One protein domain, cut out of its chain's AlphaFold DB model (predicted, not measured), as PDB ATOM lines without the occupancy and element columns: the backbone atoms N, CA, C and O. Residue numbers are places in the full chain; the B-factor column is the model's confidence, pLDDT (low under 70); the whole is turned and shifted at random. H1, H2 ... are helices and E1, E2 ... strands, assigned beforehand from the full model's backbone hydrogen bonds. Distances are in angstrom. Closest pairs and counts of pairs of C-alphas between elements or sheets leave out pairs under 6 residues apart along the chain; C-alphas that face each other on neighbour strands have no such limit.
ATOM      1  N   MET A 168     157.557 202.322 182.960       93.69
ATOM      2  CA  MET A 168     158.462 202.061 181.842       93.69
ATOM      3  C   MET A 168     158.561 200.564 181.563       93.69
ATOM      4  O   MET A 168     158.896 199.794 182.459       93.69
ATOM      5  N   LEU A 169     158.346 200.152 180.313       93.06
ATOM      6  CA  LEU A 169     158.558 198.770 179.870       93.06
ATOM      7  C   LEU A 169     159.617 198.733 178.769       93.06
ATOM      8  O   LEU A 169     159.430 199.298 177.690       93.06
ATOM      9  N   CYS A 170     160.730 198.049 179.027       91.69
ATOM     10  CA  CYS A 170     161.820 197.891 178.066       91.69
ATOM     11  C   CYS A 170     161.708 196.544 177.333       91.69
ATOM     12  O   CYS A 170     161.644 195.488 177.961       91.69
ATOM     13  N   ARG A 171     161.718 196.572 175.997       89.56
ATOM     14  CA  ARG A 171     161.691 195.405 175.102       89.56
ATOM     15  C   ARG A 171     162.776 195.574 174.027       89.56
ATOM     16  O   ARG A 171     162.510 196.034 172.919       89.56
ATOM     17  N   GLY A 172     164.022 195.241 174.369       88.12
ATOM     18  CA  GLY A 172     165.170 195.460 173.478       88.12
ATOM     19  C   GLY A 172     165.377 196.956 173.174       88.12
ATOM     20  O   GLY A 172     165.484 197.736 174.123       88.12
ATOM     21  N   PRO A 173     165.420 197.382 171.893       88.19
ATOM     22  CA  PRO A 173     165.572 198.795 171.526       88.19
ATOM     23  C   PRO A 173     164.295 199.622 171.756       88.19
ATOM     24  O   PRO A 173     164.333 200.849 171.692       88.19
ATOM     25  N   LEU A 174     163.160 198.968 172.025       91.12
ATOM     26  CA  LEU A 174     161.868 199.608 172.234       91.12
ATOM     27  C   LEU A 174     161.631 199.867 173.724       91.12
ATOM     28  O   LEU A 174     161.691 198.949 174.542       91.12
ATOM     29  N   THR A 175     161.320 201.108 174.083       94.38
ATOM     30  CA  THR A 175     160.910 201.482 175.440       94.38
ATOM     31  C   THR A 175     159.524 202.114 175.404       94.38
ATOM     32  O   THR A 175     159.311 203.121 174.729       94.38
ATOM     33  N   TRP A 176     158.591 201.527 176.146       95.75
ATOM     34  CA  TRP A 176     157.244 202.052 176.345       95.75
ATOM     35  C   TRP A 176     157.192 202.872 177.624       95.75
ATOM     36  O   TRP A 176     157.684 202.432 178.660       95.75
ATOM     37  N   TYR A 177     156.566 204.037 177.543       96.38
ATOM     38  CA  TYR A 177     156.329 204.957 178.644       96.38
ATOM     39  C   TYR A 177     154.822 205.112 178.771       96.38
ATOM     40  O   TYR A 177     154.167 205.576 177.840       96.38
ATOM     41  N   LEU A 178     154.261 204.667 179.886       96.38
ATOM     42  CA  LEU A 178     152.826 204.496 180.057       96.38
ATOM     43  C   LEU A 178     152.350 205.364 181.218       96.38
ATOM     44  O   LEU A 178     152.749 205.143 182.364       96.38
ATOM     45  N   ASP A 179     151.492 206.341 180.926       96.12
ATOM     46  CA  ASP A 179     150.902 207.190 181.958       96.12
ATOM     47  C   ASP A 179     149.475 207.628 181.613       96.12
ATOM     48  O   ASP A 179     149.230 208.266 180.592       96.12
ATOM     49  N   GLY A 180     148.515 207.323 182.486       93.44
ATOM     50  CA  GLY A 180     147.103 207.679 182.321       93.44
ATOM     51  C   GLY A 180     146.751 209.155 182.561       93.44
ATOM     52  O   GLY A 180     145.604 209.442 182.922       93.44
ATOM     53  N   ALA A 181     147.707 210.082 182.476       92.00
ATOM     54  CA  ALA A 181     147.473 211.520 182.534       92.00
ATOM     55  C   ALA A 181     146.473 211.970 181.465       92.00
ATOM     56  O   ALA A 181     146.567 211.584 180.305       92.00
ATOM     57  N   HIS A 182     145.506 212.790 181.865       87.50
ATOM     58  CA  HIS A 182     144.394 213.221 181.006       87.50
ATOM     59  C   HIS A 182     143.826 214.596 181.390       87.50
ATOM     60  O   HIS A 182     142.845 215.060 180.814       87.50
ATOM     61  N   THR A 183     144.440 215.262 182.365       84.94
ATOM     62  CA  THR A 183     144.208 216.676 182.679       84.94
ATOM     63  C   THR A 183     145.391 217.484 182.158       84.94
ATOM     64  O   THR A 183     146.496 216.952 182.056       84.94
ATOM     65  N   CYS A 184     145.205 218.774 181.877       84.19
ATOM     66  CA  CYS A 184     146.297 219.631 181.401       84.19
ATOM     67  C   CYS A 184     147.532 219.556 182.326       84.19
ATOM     68  O   CYS A 184     148.645 219.277 181.876       84.19
ATOM     69  N   SER A 185     147.329 219.665 183.643       86.31
ATOM     70  CA  SER A 185     148.411 219.583 184.632       86.31
ATOM     71  C   SER A 185     149.085 218.206 184.701       86.31
ATOM     72  O   SER A 185     150.312 218.130 184.802       86.31
ATOM     73  N   SER A 186     148.320 217.109 184.616       90.81
ATOM     74  CA  SER A 186     148.895 215.755 184.633       90.81
ATOM     75  C   SER A 186     149.642 215.433 183.340       90.81
ATOM     76  O   SER A 186     150.718 214.845 183.405       90.81
ATOM     77  N   VAL A 187     149.150 215.875 182.178       91.31
ATOM     78  CA  VAL A 187     149.837 215.681 180.891       91.31
ATOM     79  C   VAL A 187     151.162 216.437 180.883       91.31
ATOM     80  O   VAL A 187     152.185 215.881 180.492       91.31
ATOM     81  N   GLN A 188     151.200 217.667 181.399       91.38
ATOM     82  CA  GLN A 188     152.459 218.395 181.568       91.38
ATOM     83  C   GLN A 188     153.447 217.654 182.481       91.38
ATOM     84  O   GLN A 188     154.640 217.595 182.176       91.38
ATOM     85  N   ALA A 189     152.971 217.085 183.594       92.50
ATOM     86  CA  ALA A 189     153.807 216.295 184.495       92.50
ATOM     87  C   ALA A 189     154.335 215.018 183.817       92.50
ATOM     88  O   ALA A 189     155.519 214.708 183.944       92.50
ATOM     89  N   CYS A 190     153.491 214.336 183.040       94.69
ATOM     90  CA  CYS A 190     153.858 213.181 182.226       94.69
ATOM     91  C   CYS A 190     154.936 213.540 181.188       94.69
ATOM     92  O   CYS A 190     155.958 212.862 181.098       94.69
ATOM     93  N   VAL A 191     154.778 214.653 180.462       93.19
ATOM     94  CA  VAL A 191     155.770 215.122 179.481       93.19
ATOM     95  C   VAL A 191     157.104 215.465 180.149       93.19
ATOM     96  O   VAL A 191     158.160 215.138 179.600       93.19
ATOM     97  N   ARG A 192     157.092 216.103 181.331       94.19
ATOM     98  CA  ARG A 192     158.322 216.370 182.100       94.19
ATOM     99  C   ARG A 192     159.030 215.072 182.483       94.19
ATOM    100  O   ARG A 192     160.223 214.946 182.217       94.19
ATOM    101  N   TRP A 193     158.289 214.108 183.026       95.06
ATOM    102  CA  TRP A 193     158.812 212.783 183.358       95.06
ATOM    103  C   TRP A 193     159.413 212.079 182.130       95.06
ATOM    104  O   TRP A 193     160.572 211.672 182.165       95.06
ATOM    105  N   PHE A 194     158.682 212.026 181.013       94.75
ATOM    106  CA  PHE A 194     159.155 211.412 179.770       94.75
ATOM    107  C   PHE A 194     160.468 212.044 179.284       94.75
ATOM    108  O   PHE A 194     161.426 211.337 178.972       94.75
ATOM    109  N   ARG A 195     160.560 213.381 179.281       92.50
ATOM    110  CA  ARG A 195     161.789 214.102 178.901       92.50
ATOM    111  C   ARG A 195     162.967 213.775 179.818       92.50
ATOM    112  O   ARG A 195     164.073 213.589 179.317       92.50
ATOM    113  N   GLN A 196     162.744 213.696 181.129       91.44
ATOM    114  CA  GLN A 196     163.782 213.321 182.096       91.44
ATOM    115  C   GLN A 196     164.253 211.878 181.875       91.44
ATOM    116  O   GLN A 196     165.453 211.608 181.894       91.44
ATOM    117  N   ALA A 197     163.330 210.956 181.597       90.81
ATOM    118  CA  ALA A 197     163.658 209.558 181.351       90.81
ATOM    119  C   ALA A 197     164.473 209.356 180.057       90.81
ATOM    120  O   ALA A 197     165.350 208.491 180.019       90.81
ATOM    121  N   LEU A 198     164.241 210.177 179.024       90.00
ATOM    122  CA  LEU A 198     165.029 210.166 177.783       90.00
ATOM    123  C   LEU A 198     166.486 210.603 177.998       90.00
ATOM    124  O   LEU A 198     167.393 209.995 177.441       90.00
ATOM    125  N   GLN A 199     166.736 211.608 178.844       85.00
ATOM    126  CA  GLN A 199     168.089 212.141 179.086       85.00
ATOM    127  C   GLN A 199     169.056 211.126 179.714       85.00
ATOM    128  O   GLN A 199     170.271 211.308 179.662       85.00
ATOM    129  N   ARG A 200     168.534 210.052 180.315       77.19
ATOM    130  CA  ARG A 200     169.344 208.994 180.932       77.19
ATOM    131  C   ARG A 200     170.006 208.076 179.902       77.19
ATOM    132  O   ARG A 200     170.896 207.313 180.268       77.19
ATOM    133  N   ARG A 201     169.591 208.130 178.631       69.88
ATOM    134  CA  ARG A 201     170.161 207.316 177.552       69.88
ATOM    135  C   ARG A 201     171.070 208.153 176.655       69.88
ATOM    136  O   ARG A 201     170.848 209.342 176.450       69.88
ATOM    137  N   LYS A 202     172.138 207.524 176.159       61.81
ATOM    138  CA  LYS A 202     173.107 208.127 175.237       61.81
ATOM    139  C   LYS A 202     173.270 207.234 174.007       61.81
ATOM    140  O   LYS A 202     173.556 206.051 174.166       61.81
ATOM    141  N   GLY A 203     173.212 207.843 172.823       72.50
ATOM    142  CA  GLY A 203     173.778 207.304 171.582       72.50
ATOM    143  C   GLY A 203     172.768 206.898 170.502       72.50
ATOM    144  O   GLY A 203     171.717 206.343 170.795       72.50
ATOM    145  N   GLY A 204     173.163 207.117 169.243       75.38
ATOM    146  CA  GLY A 204     172.471 206.646 168.040       75.38
ATOM    147  C   GLY A 204     171.236 207.462 167.619       75.38
ATOM    148  O   GLY A 204     170.806 208.362 168.338       75.38
ATOM    149  N   PRO A 205     170.679 207.180 166.429       82.12
ATOM    150  CA  PRO A 205     169.412 207.757 165.988       82.12
ATOM    151  C   PRO A 205     168.247 207.219 166.835       82.12
ATOM    152  O   PRO A 205     168.044 206.007 166.932       82.12
ATOM    153  N   GLU A 206     167.474 208.123 167.438       86.50
ATOM    154  CA  GLU A 206     166.297 207.803 168.255       86.50
ATOM    155  C   GLU A 206     165.003 208.161 167.519       86.50
ATOM    156  O   GLU A 206     164.889 209.241 166.937       86.50
ATOM    157  N   VAL A 207     163.986 207.308 167.633       88.56
ATOM    158  CA  VAL A 207     162.625 207.608 167.170       88.56
ATOM    159  C   VAL A 207     161.699 207.755 168.366       88.56
ATOM    160  O   VAL A 207     161.728 206.952 169.297       88.56
ATOM    161  N   ARG A 208     160.856 208.791 168.345       90.19
ATOM    162  CA  ARG A 208     159.893 209.085 169.410       90.19
ATOM    163  C   ARG A 208     158.485 209.056 168.839       90.19
ATOM    164  O   ARG A 208     158.186 209.769 167.888       90.19
ATOM    165  N   VAL A 209     157.631 208.241 169.440       91.06
ATOM    166  CA  VAL A 209     156.240 208.033 169.043       91.06
ATOM    167  C   VAL A 209     155.344 208.456 170.200       91.06
ATOM    168  O   VAL A 209     155.587 208.080 171.346       91.06
ATOM    169  N   LEU A 210     154.301 209.227 169.900       91.94
ATOM    170  CA  LEU A 210     153.257 209.589 170.853       91.94
ATOM    171  C   LEU A 210     151.956 208.894 170.455       91.94
ATOM    172  O   LEU A 210     151.414 209.153 169.384       91.94
ATOM    173  N   LEU A 211     151.445 208.045 171.340       91.31
ATOM    174  CA  LEU A 211     150.089 207.520 171.291       91.31
ATOM    175  C   LEU A 211     149.250 208.307 172.297       91.31
ATOM    176  O   LEU A 211     149.410 208.161 173.509       91.31
ATOM    177  N   PHE A 212     148.375 209.165 171.784       89.25
ATOM    178  CA  PHE A 212     147.549 210.049 172.595       89.25
ATOM    179  C   PHE A 212     146.076 209.884 172.239       89.25
ATOM    180  O   PHE A 212     145.714 209.872 171.065       89.25
ATOM    181  N   ASN A 213     145.226 209.789 173.257       84.44
ATOM    182  CA  ASN A 213     143.780 209.847 173.093       84.44
ATOM    183  C   ASN A 213     143.160 210.589 174.272       84.44
ATOM    184  O   ASN A 213     143.461 210.249 175.410       84.44
ATOM    185  N   SER A 214     142.257 211.529 174.007       74.00
ATOM    186  CA  SER A 214     141.446 212.200 175.024       74.00
ATOM    187  C   SER A 214     139.973 211.938 174.714       74.00
ATOM    188  O   SER A 214     139.505 212.249 173.623       74.00
ATOM    189  N   THR A 215     139.246 211.324 175.649       63.75
ATOM    190  CA  THR A 215     137.834 210.939 175.469       63.75
ATOM    191  C   THR A 215     136.879 211.868 176.234       63.75
ATOM    192  O   THR A 215     137.068 212.092 177.433       63.75
ATOM    193  N   GLY A 216     135.812 212.335 175.567       58.88
ATOM    194  CA  GLY A 216     134.705 213.144 176.121       58.88
ATOM    195  C   GLY A 216     134.573 214.542 175.487       58.88
ATOM    196  O   GLY A 216     135.387 214.888 174.636       58.88
ATOM    197  N   ASP A 217     133.603 215.356 175.938       50.94
ATOM    198  CA  ASP A 217     133.395 216.789 175.577       50.94
ATOM    199  C   ASP A 217     134.518 217.717 176.097       50.94
ATOM    200  O   ASP A 217     134.299 218.831 176.573       50.94
ATOM    201  N   ARG A 218     135.753 217.227 176.101       56.66
ATOM    202  CA  ARG A 218     136.918 217.905 176.654       56.66
ATOM    203  C   ARG A 218     137.621 218.568 175.483       56.66
ATOM    204  O   ARG A 218     138.195 217.878 174.644       56.66
ATOM    205  N   ASP A 219     137.521 219.891 175.403       45.12
ATOM    206  CA  ASP A 219     138.076 220.678 174.304       45.12
ATOM    207  C   ASP A 219     139.566 220.345 174.115       45.12
ATOM    208  O   ASP A 219     140.427 220.752 174.895       45.12
ATOM    209  N   GLY A 220     139.901 219.640 173.029       44.16
ATOM    210  CA  GLY A 220     141.282 219.445 172.559       44.16
ATOM    211  C   GLY A 220     141.947 220.746 172.081       44.16
ATOM    212  O   GLY A 220     142.978 220.710 171.418       44.16
ATOM    213  N   ARG A 221     141.319 221.889 172.380       44.22
ATOM    214  CA  ARG A 221     141.693 223.260 172.031       44.22
ATOM    215  C   ARG A 221     142.221 224.041 173.234       44.22
ATOM    216  O   ARG A 221     142.256 225.268 173.174       44.22
ATOM    217  N   ASP A 222     142.625 223.367 174.313       49.22
ATOM    218  CA  ASP A 222     143.384 224.024 175.380       49.22
ATOM    219  C   ASP A 222     144.619 224.700 174.741       49.22
ATOM    220  O   ASP A 222     145.429 224.006 174.114       49.22
ATOM    221  N   PRO A 223     144.775 226.037 174.839       44.62
ATOM    222  CA  PRO A 223     145.895 226.763 174.239       44.62
ATOM    223  C   PRO A 223     147.265 226.256 174.713       44.62
ATOM    224  O   PRO A 223     148.270 226.502 174.054       44.62
ATOM    225  N   VAL A 224     147.313 225.507 175.817       43.81
ATOM    226  CA  VAL A 224     148.521 224.872 176.356       43.81
ATOM    227  C   VAL A 224     148.867 223.546 175.664       43.81
ATOM    228  O   VAL A 224     150.038 223.174 175.604       43.81
ATOM    229  N   LEU A 225     147.869 222.830 175.131       38.47
ATOM    230  CA  LEU A 225     148.053 221.610 174.333       38.47
ATOM    231  C   LEU A 225     148.183 221.903 172.835       38.47
ATOM    232  O   LEU A 225     148.362 220.966 172.055       38.47
ATOM    233  N   GLN A 226     148.139 223.179 172.429       38.38
ATOM    234  CA  GLN A 226     148.566 223.567 171.093       38.38
ATOM    235  C   GLN A 226     150.011 223.121 170.922       38.38
ATOM    236  O   GLN A 226     150.948 223.682 171.495       38.38
ATOM    237  N   THR A 227     150.186 222.062 170.137       39.34
ATOM    238  CA  THR A 227     151.501 221.674 169.667       39.34
ATOM    239  C   THR A 227     152.094 222.908 168.990       39.34
ATOM    240  O   THR A 227     151.428 223.449 168.096       39.34
ATOM    241  N   PRO A 228     153.314 223.366 169.344       42.19
ATOM    242  CA  PRO A 228     154.056 224.203 168.409       42.19
ATOM    243  C   PRO A 228     154.010 223.491 167.056       42.19
ATOM    244  O   PRO A 228     153.976 222.255 167.041       42.19
ATOM    245  N   SER A 229     153.899 224.265 165.970       43.16
ATOM    246  CA  SER A 229     153.808 223.783 164.584       43.16
ATOM    247  C   SER A 229     154.438 222.397 164.444       43.16
ATOM    248  O   SER A 229     155.594 222.245 164.859       43.16
ATOM    249  N   PRO A 230     153.682 221.386 163.959       45.78
ATOM    250  CA  PRO A 230     154.115 219.998 164.031       45.78
ATOM    251  C   PRO A 230     155.559 219.918 163.538       45.78
ATOM    252  O   PRO A 230     155.862 220.528 162.501       45.78
ATOM    253  N   PRO A 231     156.473 219.265 164.287       51.22
ATOM    254  CA  PRO A 231     157.842 219.117 163.819       51.22
ATOM    255  C   PRO A 231     157.780 218.561 162.398       51.22
ATOM    256  O   PRO A 231     156.908 217.742 162.104       51.22
ATOM    257  N   ARG A 232     158.656 219.041 161.507       47.03
ATOM    258  CA  ARG A 232     158.612 218.719 160.066       47.03
ATOM    259  C   ARG A 232     158.575 217.208 159.771       47.03
ATOM    260  O   ARG A 232     158.151 216.827 158.688       47.03
ATOM    261  N   ASP A 233     158.923 216.387 160.761       55.00
ATOM    262  CA  ASP A 233     159.000 214.928 160.707       55.00
ATOM    263  C   ASP A 233     157.845 214.207 161.443       55.00
ATOM    264  O   ASP A 233     157.927 213.007 161.713       55.00
ATOM    265  N   LEU A 234     156.761 214.907 161.809       50.66
ATOM    266  CA  LEU A 234     155.591 214.285 162.434       50.66
ATOM    267  C   LEU A 234     154.821 213.442 161.404       50.66
ATOM    268  O   LEU A 234     154.022 213.954 160.620       50.66
ATOM    269  N   LEU A 235     155.030 212.128 161.432       55.97
ATOM    270  CA  LEU A 235     154.255 211.177 160.638       55.97
ATOM    271  C   LEU A 235     152.874 210.990 161.279       55.97
ATOM    272  O   LEU A 235     152.728 210.238 162.242       55.97
ATOM    273  N   SER A 236     151.855 211.672 160.749       49.25
ATOM    274  CA  SER A 236     150.477 211.593 161.259       49.25
ATOM    275  C   SER A 236     149.865 210.196 161.116       49.25
ATOM    276  O   SER A 236     149.055 209.809 161.950       49.25
ATOM    277  N   HIS A 237     150.309 209.409 160.131       49.06
ATOM    278  CA  HIS A 237     149.964 207.996 159.963       49.06
ATOM    279  C   HIS A 237     151.103 207.266 159.230       49.06
ATOM    280  O   HIS A 237     151.188 207.359 158.003       49.06
ATOM    281  N   PRO A 238     152.011 206.551 159.922       45.91
ATOM    282  CA  PRO A 238     153.015 205.750 159.237       45.91
ATOM    283  C   PRO A 238     152.319 204.602 158.497       45.91
ATOM    284  O   PRO A 238     151.872 203.627 159.097       45.91
ATOM    285  N   VAL A 239     152.216 204.713 157.173       49.59
ATOM    286  CA  VAL A 239     151.878 203.573 156.316       49.59
ATOM    287  C   VAL A 239     153.025 202.562 156.441       49.59
ATOM    288  O   VAL A 239     154.192 202.964 156.513       49.59
ATOM    289  N   ALA A 240     152.715 201.262 156.468       52.03
ATOM    290  CA  ALA A 240     153.674 200.180 156.730       52.03
ATOM    291  C   ALA A 240     154.929 200.184 155.826       52.03
ATOM    292  O   ALA A 240     155.922 199.537 156.149       52.03
ATOM    293  N   SER A 241     154.905 200.913 154.708       55.12
ATOM    294  CA  SER A 241     156.012 201.033 153.761       55.12
ATOM    295  C   SER A 241     157.018 202.150 154.087       55.12
ATOM    296  O   SER A 241     158.213 201.871 154.041       55.12
ATOM    297  N   SER A 242     156.598 203.378 154.438       56.31
ATOM    298  CA  SER A 242     157.527 204.516 154.643       56.31
ATOM    299  C   SER A 242     157.850 204.821 156.108       56.31
ATOM    300  O   SER A 242     158.970 205.210 156.417       56.31
ATOM    301  N   GLY A 243     156.916 204.596 157.040       56.00
ATOM    302  CA  GLY A 243     157.185 204.791 158.471       56.00
ATOM    303  C   GLY A 243     158.018 203.664 159.089       56.00
ATOM    304  O   GLY A 243     158.679 203.849 160.109       56.00
ATOM    305  N   ALA A 244     158.019 202.488 158.456       61.06
ATOM    306  CA  ALA A 244     158.721 201.311 158.952       61.06
ATOM    307  C   ALA A 244     160.231 201.313 158.666       61.06
ATOM    308  O   ALA A 244     160.938 200.539 159.303       61.06
ATOM    309  N   SER A 245     160.743 202.106 157.714       65.06
ATOM    310  CA  SER A 245     162.196 202.230 157.491       65.06
ATOM    311  C   SER A 245     162.849 203.033 158.615       65.06
ATOM    312  O   SER A 245     163.803 202.566 159.225       65.06
ATOM    313  N   VAL A 246     162.239 204.162 158.988       70.56
ATOM    314  CA  VAL A 246     162.682 205.021 160.098       70.56
ATOM    315  C   VAL A 246     162.733 204.248 161.419       70.56
ATOM    316  O   VAL A 246     163.689 204.367 162.176       70.56
ATOM    317  N   LEU A 247     161.737 203.392 161.678       73.25
ATOM    318  CA  LEU A 247     161.728 202.518 162.858       73.25
ATOM    319  C   LEU A 247     162.772 201.391 162.792       73.25
ATOM    320  O   LEU A 247     163.246 200.957 163.837       73.25
ATOM    321  N   ARG A 248     163.121 200.906 161.592       73.38
ATOM    322  CA  ARG A 248     164.117 199.837 161.394       73.38
ATOM    323  C   ARG A 248     165.555 200.323 161.561       73.38
ATOM    324  O   ARG A 248     166.400 199.546 161.988       73.38
ATOM    325  N   GLU A 249     165.821 201.580 161.228       80.00
ATOM    326  CA  GLU A 249     167.149 202.201 161.322       80.00
ATOM    327  C   GLU A 249     167.429 202.813 162.706       80.00
ATOM    328  O   GLU A 249     168.560 203.196 163.007       80.00
ATOM    329  N   ALA A 250     166.410 202.900 163.563       82.19
ATOM    330  CA  ALA A 250     166.519 203.482 164.890       82.19
ATOM    331  C   ALA A 250     167.340 202.597 165.841       82.19
ATOM    332  O   ALA A 250     167.049 201.415 166.031       82.19
ATOM    333  N   ALA A 251     168.316 203.200 166.523       86.19
ATOM    334  CA  ALA A 251     169.035 202.552 167.619       86.19
ATOM    335  C   ALA A 251     168.146 202.395 168.865       86.19
ATOM    336  O   ALA A 251     168.310 201.453 169.642       86.19
ATOM    337  N   ALA A 252     167.191 203.311 169.043       89.81
ATOM    338  CA  ALA A 252     166.193 203.248 170.097       89.81
ATOM    339  C   ALA A 252     164.851 203.815 169.626       89.81
ATOM    340  O   ALA A 252     164.789 204.824 168.919       89.81
ATOM    341  N   VAL A 253     163.763 203.177 170.057       91.50
ATOM    342  CA  VAL A 253     162.392 203.627 169.808       91.50
ATOM    343  C   VAL A 253     161.709 203.874 171.147       91.50
ATOM    344  O   VAL A 253     161.627 202.985 171.993       91.50
ATOM    345  N   HIS A 254     161.192 205.082 171.336       94.00
ATOM    346  CA  HIS A 254     160.515 205.512 172.553       94.00
ATOM    347  C   HIS A 254     159.046 205.769 172.256       94.00
ATOM    348  O   HIS A 254     158.727 206.652 171.463       94.00
ATOM    349  N   VAL A 255     158.152 205.023 172.898       95.06
ATOM    350  CA  VAL A 255     156.706 205.162 172.697       95.06
ATOM    351  C   VAL A 255     156.072 205.685 173.975       95.06
ATOM    352  O   VAL A 255     156.006 204.964 174.967       95.06
ATOM    353  N   LEU A 256     155.609 206.934 173.958       96.25
ATOM    354  CA  LEU A 256     154.811 207.509 175.037       96.25
ATOM    355  C   LEU A 256     153.330 207.243 174.776       96.25
ATOM    356  O   LEU A 256     152.812 207.631 173.734       96.25
ATOM    357  N   VAL A 257     152.650 206.619 175.733       95.94
ATOM    358  CA  VAL A 257     151.211 206.350 175.703       95.94
ATOM    359  C   VAL A 257     150.548 207.112 176.839       95.94
ATOM    360  O   VAL A 257     150.824 206.843 178.010       95.94
ATOM    361  N   THR A 258     149.690 208.073 176.500       95.25
ATOM    362  CA  THR A 258     149.026 208.926 177.492       95.25
ATOM    363  C   THR A 258     147.702 209.510 176.989       95.25
ATOM    364  O   THR A 258     147.245 209.191 175.895       95.25
ATOM    365  N   GLY A 259     147.035 210.332 177.795       88.44
ATOM    366  CA  GLY A 259     145.762 210.986 177.475       88.44
ATOM    367  C   GLY A 259     144.529 210.279 178.043       88.44
ATOM    368  O   GLY A 259     143.500 210.918 178.249       88.44
ATOM    369  N   SER A 260     144.608 208.977 178.338       87.25
ATOM    370  CA  SER A 260     143.494 208.221 178.923       87.25
ATOM    371  C   SER A 260     143.958 206.923 179.577       87.25
ATOM    372  O   SER A 260     144.740 206.168 178.997       87.25
ATOM    373  N   LEU A 261     143.404 206.606 180.753       87.38
ATOM    374  CA  LEU A 261     143.596 205.301 181.397       87.38
ATOM    375  C   LEU A 261     143.052 204.142 180.548       87.38
ATOM    376  O   LEU A 261     143.614 203.052 180.594       87.38
ATOM    377  N   HIS A 262     142.010 204.362 179.738       88.19
ATOM    378  CA  HIS A 262     141.484 203.326 178.842       88.19
ATOM    379  C   HIS A 262     142.467 202.992 177.719       88.19
ATOM    380  O   HIS A 262     142.662 201.817 177.411       88.19
ATOM    381  N   LEU A 263     143.116 204.009 177.136       90.19
ATOM    382  CA  LEU A 263     144.160 203.801 176.132       90.19
ATOM    383  C   LEU A 263     145.348 203.052 176.743       90.19
ATOM    384  O   LEU A 263     145.782 202.038 176.203       90.19
ATOM    385  N   VAL A 264     145.840 203.531 177.888       92.44
ATOM    386  CA  VAL A 264     146.985 202.927 178.581       92.44
ATOM    387  C   VAL A 264     146.685 201.484 178.983       92.44
ATOM    388  O   VAL A 264     147.497 200.604 178.719       92.44
ATOM    389  N   GLY A 265     145.501 201.219 179.537       90.50
ATOM    390  CA  GLY A 265     145.054 199.867 179.864       90.50
ATOM    391  C   GLY A 265     144.946 198.967 178.631       90.50
ATOM    392  O   GLY A 265     145.385 197.822 178.674       90.50
ATOM    393  N   GLY A 266     144.420 199.477 177.513       91.00
ATOM    394  CA  GLY A 266     144.358 198.740 176.248       91.00
ATOM    395  C   GLY A 266     145.741 198.354 175.719       91.00
ATOM    396  O   GLY A 266     145.950 197.207 175.332       91.00
ATOM    397  N   VAL A 267     146.702 199.280 175.768       91.88
ATOM    398  CA  VAL A 267     148.094 198.998 175.392       91.88
ATOM    399  C   VAL A 267     148.738 198.002 176.357       91.88
ATOM    400  O   VAL A 267     149.367 197.050 175.905       91.88
ATOM    401  N   LEU A 268     148.549 198.165 177.669       91.50
ATOM    402  CA  LEU A 268     149.093 197.247 178.675       91.50
ATOM    403  C   LEU A 268     148.645 195.805 178.442       91.50
ATOM    404  O   LEU A 268     149.488 194.916 178.458       91.50
ATOM    405  N   LYS A 269     147.364 195.578 178.135       89.88
ATOM    406  CA  LYS A 269     146.841 194.236 177.825       89.88
ATOM    407  C   LYS A 269     147.545 193.571 176.638       89.88
ATOM    408  O   LYS A 269     147.682 192.352 176.615       89.88
ATOM    409  N   LEU A 270     147.992 194.358 175.657       90.19
ATOM    410  CA  LEU A 270     148.735 193.861 174.494       90.19
ATOM    411  C   LEU A 270     150.218 193.614 174.805       90.19
ATOM    412  O   LEU A 270     150.812 192.691 174.254       90.19
ATOM    413  N   LEU A 271     150.825 194.445 175.656       89.56
ATOM    414  CA  LEU A 271     152.252 194.361 176.000       89.56
ATOM    415  C   LEU A 271     152.560 193.335 177.091       89.56
ATOM    416  O   LEU A 271     153.681 192.812 177.151       89.56
ATOM    417  N   ASP A 272     151.587 193.093 177.960       84.00
ATOM    418  CA  ASP A 272     151.652 192.141 179.051       84.00
ATOM    419  C   ASP A 272     150.283 191.460 179.236       84.00
ATOM    420  O   ASP A 272     149.419 191.934 179.982       84.00
ATOM    421  N   PRO A 273     150.070 190.320 178.555       77.06
ATOM    422  CA  PRO A 273     148.826 189.567 178.649       77.06
ATOM    423  C   PRO A 273     148.499 189.094 180.073       77.06
ATOM    424  O   PRO A 273     147.331 188.843 180.367       77.06
ATOM    425  N   SER A 274     149.493 188.998 180.969       76.81
ATOM    426  CA  SER A 274     149.269 188.573 182.357       76.81
ATOM    427  C   SER A 274     148.452 189.586 183.168       76.81
ATOM    428  O   SER A 274     147.748 189.196 184.093       76.81
ATOM    429  N   LEU A 275     148.454 190.861 182.759       66.19
ATOM    430  CA  LEU A 275     147.683 191.943 183.383       66.19
ATOM    431  C   LEU A 275     146.216 191.996 182.916       66.19
ATOM    432  O   LEU A 275     145.478 192.900 183.301       66.19
ATOM    433  N   SER A 276     145.791 191.071 182.048       54.94
ATOM    434  CA  SER A 276     144.419 191.019 181.516       54.94
ATOM    435  C   SER A 276     143.442 190.200 182.371       54.94
ATOM    436  O   SER A 276     142.299 190.030 181.940       54.94
TER     437      SER A 276
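AT A GLANCE: This is residues 168 to 276 of the 277 residues of the protein "Folylpolyglutamate synthase" of Pipistrellus kuhlii (UniProt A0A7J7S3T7). A four-stranded sheet stands between helices, with the long helix H1 packed on one face and H3 and the short H2 on the other, while a long loop, residues 213 to 242, swings outward between E3 and H2. Residues 226 to 233 of that loop stick out from the body, and the tiny H4 sits at the end of H3. The printed part has 109 residues with four named helices and four named strands, in the order E1 E2 H1 E3 H2 E4 H3 H4. The mixed sheet has the order E1 E2 E4 E3, and the class is mixed, helices and strands. The whole is compact, with a radius of gyration of the C-alphas of 14.7 A and spans of 39 by 39 by 30 A.

IN THESE COORDINATES: E1, residues 168 to 171, begins at C-alpha 168 (158.462, 202.061, 181.842). E2 is residues 174 to 178. H1, residues 184 to 199, is 23.2 A long and begins at C-alpha 184 (146.297, 219.631, 181.401). E3, residues 206 to 212, is 19.4 A long. H2 is residues 243 to 249, and E4, residues 252 to 258, is 19.5 A long. H3, residues 261 to 271, is 15.0 A long. H4, residues 273 to 276, ends at C-alpha 276 (144.419, 191.019, 181.516).

HOW THE PARTS SIT: E1 and E2 form an antiparallel hairpin, with N 169 and O 176 2.9 A apart. E2 and E4 are parallel, with N 175 and O 253 2.8 A apart. E4 and E3 are parallel, with N 209 and O 254 2.8 A apart. E2, H1 and E3 make a split strand-helix-strand unit, two strands running the same way with E4 between them, and its crossover is right-handed. E3, H2 and E4 make a strand-helix-strand unit of parallel neighbours, also right-handed. The sheet and the helices on both its faces make three layers: H1 is on one face at a height over the sheet of 10.1 A, and H2 and H3 are on the opposite face at heights of 9.7 A and 9.1 A. The closest C-alphas of H1 and E4 are Phe 194 and Leu 256, 7.5 A; those of H3 and E4 are Val 257 and Val 264, 6.2 A; those of H2 and E3 are Val 207 and Leu 247, 6.7 A. H3 and H4 only just touch, and only at the corner, with 3 pairs of C-alphas within 8 A; Lys 269 and Ser 276 are closest, 5.5 A. Every O i to N i+4 pair is within hydrogen-bond range in H1 and H2, and 6 of 7 in H3; H4 is too short for one.

THE WHOLE: The C-alphas farthest apart are those of Gly 203 and Asp 217, 41.7 A. The printed part has no cut. The link from E3 to H2 is long, 30 residues. The mean pLDDT of the printed part is 76.7, and it is under 70 at residues 201 to 202, 215 to 245 and 275 to 276.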